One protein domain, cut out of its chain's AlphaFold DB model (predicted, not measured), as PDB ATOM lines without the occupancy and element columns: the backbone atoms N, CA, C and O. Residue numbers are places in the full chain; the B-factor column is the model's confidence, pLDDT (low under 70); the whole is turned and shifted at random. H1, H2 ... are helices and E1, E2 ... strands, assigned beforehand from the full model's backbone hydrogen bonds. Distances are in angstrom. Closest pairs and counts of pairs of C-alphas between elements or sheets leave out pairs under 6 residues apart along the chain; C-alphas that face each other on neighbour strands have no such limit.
ATOM      1  N   LYS A   2     220.834 244.418 226.227       56.47
ATOM      2  CA  LYS A   2     220.472 243.036 226.629       56.47
ATOM      3  C   LYS A   2     221.634 242.026 226.741       56.47
ATOM      4  O   LYS A   2     221.576 241.155 227.595       56.47
ATOM      5  N   SER A   3     222.691 242.148 225.926       66.69
ATOM      6  CA  SER A   3     223.826 241.197 225.941       66.69
ATOM      7  C   SER A   3     224.636 241.256 227.241       66.69
ATOM      8  O   SER A   3     224.886 240.232 227.857       66.69
ATOM      9  N   ALA A   4     224.967 242.461 227.718       71.50
ATOM     10  CA  ALA A   4     225.834 242.637 228.887       71.50
ATOM     11  C   ALA A   4     225.183 242.188 230.212       71.50
ATOM     12  O   ALA A   4     225.881 241.855 231.167       71.50
ATOM     13  N   GLU A   5     223.851 242.203 230.297       72.00
ATOM     14  CA  GLU A   5     223.110 241.684 231.454       72.00
ATOM     15  C   GLU A   5     223.056 240.152 231.447       72.00
ATOM     16  O   GLU A   5     223.215 239.527 232.496       72.00
ATOM     17  N   LEU A   6     222.908 239.557 230.261       73.56
ATOM     18  CA  LEU A   6     222.978 238.111 230.047       73.56
ATOM     19  C   LEU A   6     224.368 237.564 230.383       73.56
ATOM     20  O   LEU A   6     224.470 236.600 231.139       73.56
ATOM     21  N   ASP A   7     225.429 238.232 229.930       69.62
ATOM     22  CA  ASP A   7     226.813 237.847 230.228       69.62
ATOM     23  C   ASP A   7     227.100 237.889 231.737       69.62
ATOM     24  O   ASP A   7     227.713 236.977 232.294       69.62
ATOM     25  N   LYS A   8     226.585 238.906 232.446       76.94
ATOM     26  CA  LYS A   8     226.681 238.991 233.914       76.94
ATOM     27  C   LYS A   8     225.932 237.859 234.617       76.94
ATOM     28  O   LYS A   8     226.414 237.358 235.633       76.94
ATOM     29  N   LEU A   9     224.763 237.471 234.109       79.62
ATOM     30  CA  LEU A   9     223.978 236.378 234.681       79.62
ATOM     31  C   LEU A   9     224.672 235.027 234.469       79.62
ATOM     32  O   LEU A   9     224.811 234.265 235.425       79.62
ATOM     33  N   ILE A  10     225.166 234.765 233.255       77.00
ATOM     34  CA  ILE A  10     225.941 233.563 232.919       77.00
ATOM     35  C   ILE A  10     227.182 233.476 233.806       77.00
ATOM     36  O   ILE A  10     227.442 232.426 234.393       77.00
ATOM     37  N   GLN A  11     227.904 234.587 233.976       72.00
ATOM     38  CA  GLN A  11     229.071 234.641 234.854       72.00
ATOM     39  C   GLN A  11     228.698 234.314 236.303       72.00
ATOM     40  O   GLN A  11     229.365 233.502 236.934       72.00
ATOM     41  N   LYS A  12     227.602 234.880 236.821       79.06
ATOM     42  CA  LYS A  12     227.150 234.632 238.197       79.06
ATOM     43  C   LYS A  12     226.780 233.165 238.434       79.06
ATOM     44  O   LYS A  12     227.157 232.607 239.461       79.06
ATOM     45  N   VAL A  13     226.066 232.544 237.494       79.19
ATOM     46  CA  VAL A  13     225.710 231.117 237.572       79.19
ATOM     47  C   VAL A  13     226.961 230.248 237.467       79.19
ATOM     48  O   VAL A  13     227.125 229.320 238.251       79.19
ATOM     49  N   THR A  14     227.876 230.584 236.557       75.62
ATOM     50  CA  THR A  14     229.147 229.868 236.383       75.62
ATOM     51  C   THR A  14     229.990 229.932 237.652       75.62
ATOM     52  O   THR A  14     230.453 228.901 238.126       75.62
ATOM     53  N   ASP A  15     230.141 231.114 238.249       75.31
ATOM     54  CA  ASP A  15     230.880 231.296 239.498       75.31
ATOM     55  C   ASP A  15     230.247 230.467 240.631       75.31
ATOM     56  O   ASP A  15     230.959 229.802 241.380       75.31
ATOM     57  N   GLN A  16     228.915 230.438 240.728       76.19
ATOM     58  CA  GLN A  16     228.206 229.667 241.751       76.19
ATOM     59  C   GLN A  16     228.378 228.149 241.567       76.19
ATOM     60  O   GLN A  16     228.734 227.452 242.517       76.19
ATOM     61  N   VAL A  17     228.213 227.643 240.343       76.31
ATOM     62  CA  VAL A  17     228.424 226.223 240.015       76.31
ATOM     63  C   VAL A  17     229.875 225.817 240.268       76.31
ATOM     64  O   VAL A  17     230.145 224.739 240.786       76.31
ATOM     65  N   LEU A  18     230.835 226.688 239.960       69.75
ATOM     66  CA  LEU A  18     232.248 226.419 240.209       69.75
ATOM     67  C   LEU A  18     232.610 226.445 241.687       69.75
ATOM     68  O   LEU A  18     233.467 225.669 242.103       69.75
ATOM     69  N   VAL A  19     231.968 227.293 242.491       69.88
ATOM     70  CA  VAL A  19     232.098 227.243 243.952       69.88
ATOM     71  C   VAL A  19     231.615 225.889 244.473       69.88
ATOM     72  O   VAL A  19     232.317 225.266 245.269       69.88
ATOM     73  N   GLU A  20     230.484 225.384 243.980       64.94
ATOM     74  CA  GLU A  20     229.955 224.071 244.364       64.94
ATOM     75  C   GLU A  20     230.837 222.908 243.875       64.94
ATOM     76  O   GLU A  20     231.127 221.981 244.635       64.94
ATOM     77  N   LEU A  21     231.333 222.964 242.637       64.19
ATOM     78  CA  LEU A  21     232.244 221.958 242.080       64.19
ATOM     79  C   LEU A  21     233.592 221.948 242.808       64.19
ATOM     80  O   LEU A  21     234.096 220.882 243.159       64.19
ATOM     81  N   ASN A  22     234.154 223.122 243.103       62.00
ATOM     82  CA  ASN A  22     235.397 223.240 243.863       62.00
ATOM     83  C   ASN A  22     235.212 222.826 245.334       62.00
ATOM     84  O   ASN A  22     236.128 222.249 245.918       62.00
ATOM     85  N   ALA A  23     234.036 223.047 245.930       58.22
ATOM     86  CA  ALA A  23     233.706 222.533 247.261       58.22
ATOM     87  C   ALA A  23     233.578 220.997 247.286       58.22
ATOM     88  O   ALA A  23     233.936 220.364 248.281       58.22
ATOM     89  N   ARG A 164     241.149 221.939 240.210       73.81
ATOM     90  CA  ARG A 164     240.422 223.162 240.584       73.81
ATOM     91  C   ARG A 164     240.068 223.933 239.323       73.81
ATOM     92  O   ARG A 164     240.959 224.338 238.583       73.81
ATOM     93  N   PHE A 165     238.791 224.195 239.106       76.75
ATOM     94  CA  PHE A 165     238.380 225.040 237.993       76.75
ATOM     95  C   PHE A 165     238.554 226.518 238.352       76.75
ATOM     96  O   PHE A 165     238.225 226.919 239.473       76.75
ATOM     97  N   ILE A 166     239.078 227.308 237.413       80.75
ATOM     98  CA  ILE A 166     239.321 228.748 237.573       80.75
ATOM     99  C   ILE A 166     238.494 229.555 236.566       80.75
ATOM    100  O   ILE A 166     238.419 229.207 235.382       80.75
ATOM    101  N   THR A 167     237.860 230.628 237.043       83.38
ATOM    102  CA  THR A 167     236.993 231.483 236.216       83.38
ATOM    103  C   THR A 167     237.784 232.522 235.433       83.38
ATOM    104  O   THR A 167     238.898 232.902 235.796       83.38
ATOM    105  N   LEU A 168     237.158 233.071 234.386       81.94
ATOM    106  CA  LEU A 168     237.695 234.201 233.627       81.94
ATOM    107  C   LEU A 168     238.058 235.381 234.541       81.94
ATOM    108  O   LEU A 168     239.122 235.979 234.395       81.94
ATOM    109  N   ARG A 169     237.191 235.691 235.510       81.69
ATOM    110  CA  ARG A 169     237.395 236.795 236.450       81.69
ATOM    111  C   ARG A 169     238.620 236.575 237.333       81.69
ATOM    112  O   ARG A 169     239.434 237.483 237.472       81.69
ATOM    113  N   GLU A 170     238.785 235.379 237.894       80.81
ATOM    114  CA  GLU A 170     239.957 235.046 238.714       80.81
ATOM    115  C   GLU A 170     241.257 235.152 237.901       80.81
ATOM    116  O   GLU A 170     242.260 235.673 238.394       80.81
ATOM    117  N   VAL A 171     241.239 234.710 236.640       84.06
ATOM    118  CA  VAL A 171     242.384 234.842 235.727       84.06
ATOM    119  C   VAL A 171     242.686 236.317 235.419       84.06
ATOM    120  O   VAL A 171     243.845 236.733 235.478       84.06
ATOM    121  N   GLN A 172     241.664 237.135 235.150       83.00
ATOM    122  CA  GLN A 172     241.808 238.578 234.916       83.00
ATOM    123  C   GLN A 172     242.370 239.307 236.141       83.00
ATOM    124  O   GLN A 172     243.297 240.107 236.016       83.00
ATOM    125  N   GLU A 173     241.868 238.997 237.337       84.88
ATOM    126  CA  GLU A 173     242.349 239.580 238.592       84.88
ATOM    127  C   GLU A 173     243.815 239.226 238.867       84.88
ATOM    128  O   GLU A 173     244.581 240.084 239.309       84.88
ATOM    129  N   ARG A 174     244.235 237.987 238.582       85.19
ATOM    130  CA  ARG A 174     245.644 237.568 238.703       85.19
ATOM    131  C   ARG A 174     246.535 238.273 237.696       85.19
ATOM    132  O   ARG A 174     247.624 238.714 238.058       85.19
ATOM    133  N   SER A 175     246.051 238.426 236.468       83.06
ATOM    134  CA  SER A 175     246.768 239.150 235.426       83.06
ATOM    135  C   SER A 175     246.988 240.617 235.796       83.06
ATOM    136  O   SER A 175     248.101 241.116 235.666       83.06
ATOM    137  N   ASN A 176     245.969 241.282 236.346       83.25
ATOM    138  CA  ASN A 176     246.072 242.666 236.819       83.25
ATOM    139  C   ASN A 176     247.041 242.821 238.003       83.25
ATOM    140  O   ASN A 176     247.568 243.904 238.232       83.25
ATOM    141  N   LYS A 177     247.282 241.738 238.751       85.06
ATOM    142  CA  LYS A 177     248.222 241.680 239.879       85.06
ATOM    143  C   LYS A 177     249.625 241.196 239.485       85.06
ATOM    144  O   LYS A 177     250.479 241.099 240.360       85.06
ATOM    145  N   GLY A 178     249.867 240.867 238.212       76.56
ATOM    146  CA  GLY A 178     251.163 240.362 237.737       76.56
ATOM    147  C   GLY A 178     251.538 238.970 238.264       76.56
ATOM    148  O   GLY A 178     252.715 238.644 238.358       76.56
ATOM    149  N   ILE A 179     250.555 238.149 238.645       80.56
ATOM    150  CA  ILE A 179     250.770 236.801 239.199       80.56
ATOM    151  C   ILE A 179     250.576 235.751 238.091       80.56
ATOM    152  O   ILE A 179     249.788 235.965 237.169       80.56
ATOM    153  N   LYS A 180     251.253 234.592 238.200       78.19
ATOM    154  CA  LYS A 180     251.067 233.427 237.307       78.19
ATOM    155  C   LYS A 180     249.570 233.137 237.102       78.19
ATOM    156  O   LYS A 180     248.826 232.981 238.075       78.19
ATOM    157  N   LEU A 181     249.140 233.069 235.836       78.25
ATOM    158  CA  LEU A 181     247.724 232.947 235.460       78.25
ATOM    159  C   LEU A 181     247.111 231.626 235.947       78.25
ATOM    160  O   LEU A 181     246.026 231.630 236.529       78.25
ATOM    161  N   LEU A 182     247.842 230.521 235.773       79.12
ATOM    162  CA  LEU A 182     247.419 229.166 236.129       79.12
ATOM    163  C   LEU A 182     248.452 228.478 237.026       79.12
ATOM    164  O   LEU A 182     249.662 228.615 236.826       79.12
ATOM    165  N   LYS A 183     247.971 227.707 238.002       78.94
ATOM    166  CA  LYS A 183     248.769 226.725 238.752       78.94
ATOM    167  C   LYS A 183     248.629 225.339 238.124       78.94
ATOM    168  O   LYS A 183     247.667 225.069 237.417       78.94
ATOM    169  N   ASP A 184     249.546 224.438 238.455       69.88
ATOM    170  CA  ASP A 184     249.680 223.137 237.781       69.88
ATOM    171  C   ASP A 184     248.480 222.186 238.006       69.88
ATOM    172  O   ASP A 184     248.275 221.242 237.251       69.88
ATOM    173  N   PHE A 185     247.648 222.455 239.018       67.56
ATOM    174  CA  PHE A 185     246.421 221.707 239.337       67.56
ATOM    175  C   PHE A 185     245.125 222.446 238.943       67.56
ATOM    176  O   PHE A 185     244.028 221.994 239.291       67.56
ATOM    177  N   GLU A 186     245.231 223.597 238.273       76.81
ATOM    178  CA  GLU A 186     244.087 224.425 237.884       76.81
ATOM    179  C   GLU A 186     243.693 224.194 236.419       76.81
ATOM    180  O   GLU A 186     244.540 224.111 235.532       76.81
ATOM    181  N   VAL A 187     242.387 224.121 236.156       80.06
ATOM    182  CA  VAL A 187     241.813 224.019 234.808       80.06
ATOM    183  C   VAL A 187     240.997 225.277 234.522       80.06
ATOM    184  O   VAL A 187     240.026 225.539 235.236       80.06
ATOM    185  N   PRO A 188     241.349 226.074 233.502       81.38
ATOM    186  CA  PRO A 188     240.522 227.206 233.103       81.38
ATOM    187  C   PRO A 188     239.187 226.722 232.539       81.38
ATOM    188  O   PRO A 188     239.141 225.731 231.809       81.38
ATOM    189  N   THR A 189     238.106 227.440 232.844       80.56
ATOM    190  CA  THR A 189     236.857 227.297 232.083       80.56
ATOM    191  C   THR A 189     237.056 227.696 230.624       80.56
ATOM    192  O   THR A 189     238.009 228.405 230.306       80.56
ATOM    193  N   ASP A 190     236.143 227.305 229.735       80.06
ATOM    194  CA  ASP A 190     236.261 227.608 228.302       80.06
ATOM    195  C   ASP A 190     236.422 229.115 228.037       80.06
ATOM    196  O   ASP A 190     237.336 229.521 227.322       80.06
ATOM    197  N   LEU A 191     235.658 229.964 228.735       80.31
ATOM    198  CA  LEU A 191     235.796 231.425 228.662       80.31
ATOM    199  C   LEU A 191     237.162 231.928 229.156       80.31
ATOM    200  O   LEU A 191     237.748 232.840 228.571       80.31
ATOM    201  N   ALA A 192     237.686 231.346 230.239       81.38
ATOM    202  CA  ALA A 192     239.013 231.684 230.748       81.38
ATOM    203  C   ALA A 192     240.111 231.231 229.777       81.38
ATOM    204  O   ALA A 192     241.069 231.962 229.542       81.38
ATOM    205  N   LYS A 193     239.948 230.052 229.173       84.56
ATOM    206  CA  LYS A 193     240.865 229.474 228.192       84.56
ATOM    207  C   LYS A 193     240.915 230.314 226.921       84.56
ATOM    208  O   LYS A 193     242.007 230.636 226.465       84.56
ATOM    209  N   GLU A 194     239.763 230.725 226.393       81.62
ATOM    210  CA  GLU A 194     239.676 231.630 225.242       81.62
ATOM    211  C   GLU A 194     240.345 232.976 225.519       81.62
ATOM    212  O   GLU A 194     241.050 233.513 224.668       81.62
ATOM    213  N   TRP A 195     240.147 233.530 226.714       82.81
ATOM    214  CA  TRP A 195     240.767 234.797 227.086       82.81
ATOM    215  C   TRP A 195     242.285 234.680 227.254       82.81
ATOM    216  O   TRP A 195     243.012 235.560 226.795       82.81
ATOM    217  N   ILE A 196     242.775 233.592 227.863       82.88
ATOM    218  CA  ILE A 196     244.214 233.303 227.956       82.88
ATOM    219  C   ILE A 196     244.795 233.133 226.551       82.88
ATOM    220  O   ILE A 196     245.818 233.740 226.261       82.88
ATOM    221  N   ALA A 197     244.125 232.390 225.665       80.69
ATOM    222  CA  ALA A 197     244.562 232.189 224.283       80.69
ATOM    223  C   ALA A 197     244.640 233.511 223.501       80.69
ATOM    224  O   ALA A 197     245.645 233.774 222.853       80.69
ATOM    225  N   LYS A 198     243.643 234.397 223.641       79.31
ATOM    226  CA  LYS A 198     243.647 235.743 223.031       79.31
ATOM    227  C   LYS A 198     244.756 236.657 223.560       79.31
ATOM    228  O   LYS A 198     245.109 237.630 222.905       79.31
ATOM    229  N   ARG A 199     245.272 236.382 224.759       69.69
ATOM    230  CA  ARG A 199     246.375 237.128 225.384       69.69
ATOM    231  C   ARG A 199     247.742 236.468 225.146       69.69
ATOM    232  O   ARG A 199     248.761 237.137 225.267       69.69
ATOM    233  N   GLY A 200     247.734 235.171 224.833       54.28
ATOM    234  CA  GLY A 200     248.874 234.274 224.653       54.28
ATOM    235  C   GLY A 200     249.573 234.360 223.298       54.28
ATOM    236  O   GLY A 200     250.598 233.714 223.138       54.28
ATOM    237  N   ASP A 201     249.133 235.233 222.389       45.94
ATOM    238  CA  ASP A 201     249.912 235.645 221.206       45.94
ATOM    239  C   ASP A 201     251.200 236.425 221.563       45.94
ATOM    240  O   ASP A 201     251.803 237.052 220.700       45.94
TER     241      ASP A 201
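Overview. This is residues 2 to 23 and 164 to 201 of the 205 residues of an uncharacterized protein of Lactobacillus reuteri (UniProt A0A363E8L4). One long helix, H1, stands beside a small body in which two short helices, H2 and H3, lie side by side and two very short strands, E1 and E2, lead into their beginnings. H1 comes nearest this body with its later half, and residues 2 to 10 of H1 stick out free. The 60 printed residues hold three named helices and two named strands in the order H1 E1 H2 E2 H3, with E1 and E2 a parallel sheet; the class is mostly helix. The whole is compact, with a radius of gyration of the C-alphas of 12.0 A and spans of 31 by 29 by 19 A.

Arrangement. H1, residues 2 to 23, comes closest to E1, residues 164 to 166, at the C-alphas of Asn 22 and Arg 164, 6.0 A apart. H1 and H2, residues 168 to 176, are near each other, with 6 pairs of C-alphas within 10 A. E1 and E2, residues 186 to 188, are parallel neighbours at 37 degrees; N 187 and O 164 are 2.8 A apart and N 166 and O 187 3.0 A, within hydrogen-bond range. E1, H2 and E2 form a strand-helix-strand unit, two parallel neighbour strands with a helix between, whose crossover is right-handed. H2 and H3, residues 190 to 199, touch at a shallow tilt of 31 degrees, the same way; their closest C-alphas, of Leu 168 and Ala 192, are 4.0 A apart. H1 is apart from E2 and H3. In H1, H2 and H3 every O i to N i+4 pair is within hydrogen-bond range.

Along the chain. H1 runs 32.0 A from C-alpha 2 at (220.472, 243.036, 226.629). E1 measures 6.4 A, H2 12.3 A, E2 6.6 A and H3 14.2 A, ending at C-alpha 199 at (246.375, 237.128, 225.384).

Size, cuts and confidence. The C-alphas of Lys 2 and Asp 184, the two farthest apart, are 37.1 A apart. Residues 24 to 163 are not printed; C-alphas 23 and 164 are 9.5 A apart across the cut. Links E1 to H2 and E2 to H3 are tight; H2 to E2 is short. Mean pLDDT of the printed part is 75.8, with residues 2 to 3, 7, 18 to 23, 184 to 185 and 199 to 201 under 70.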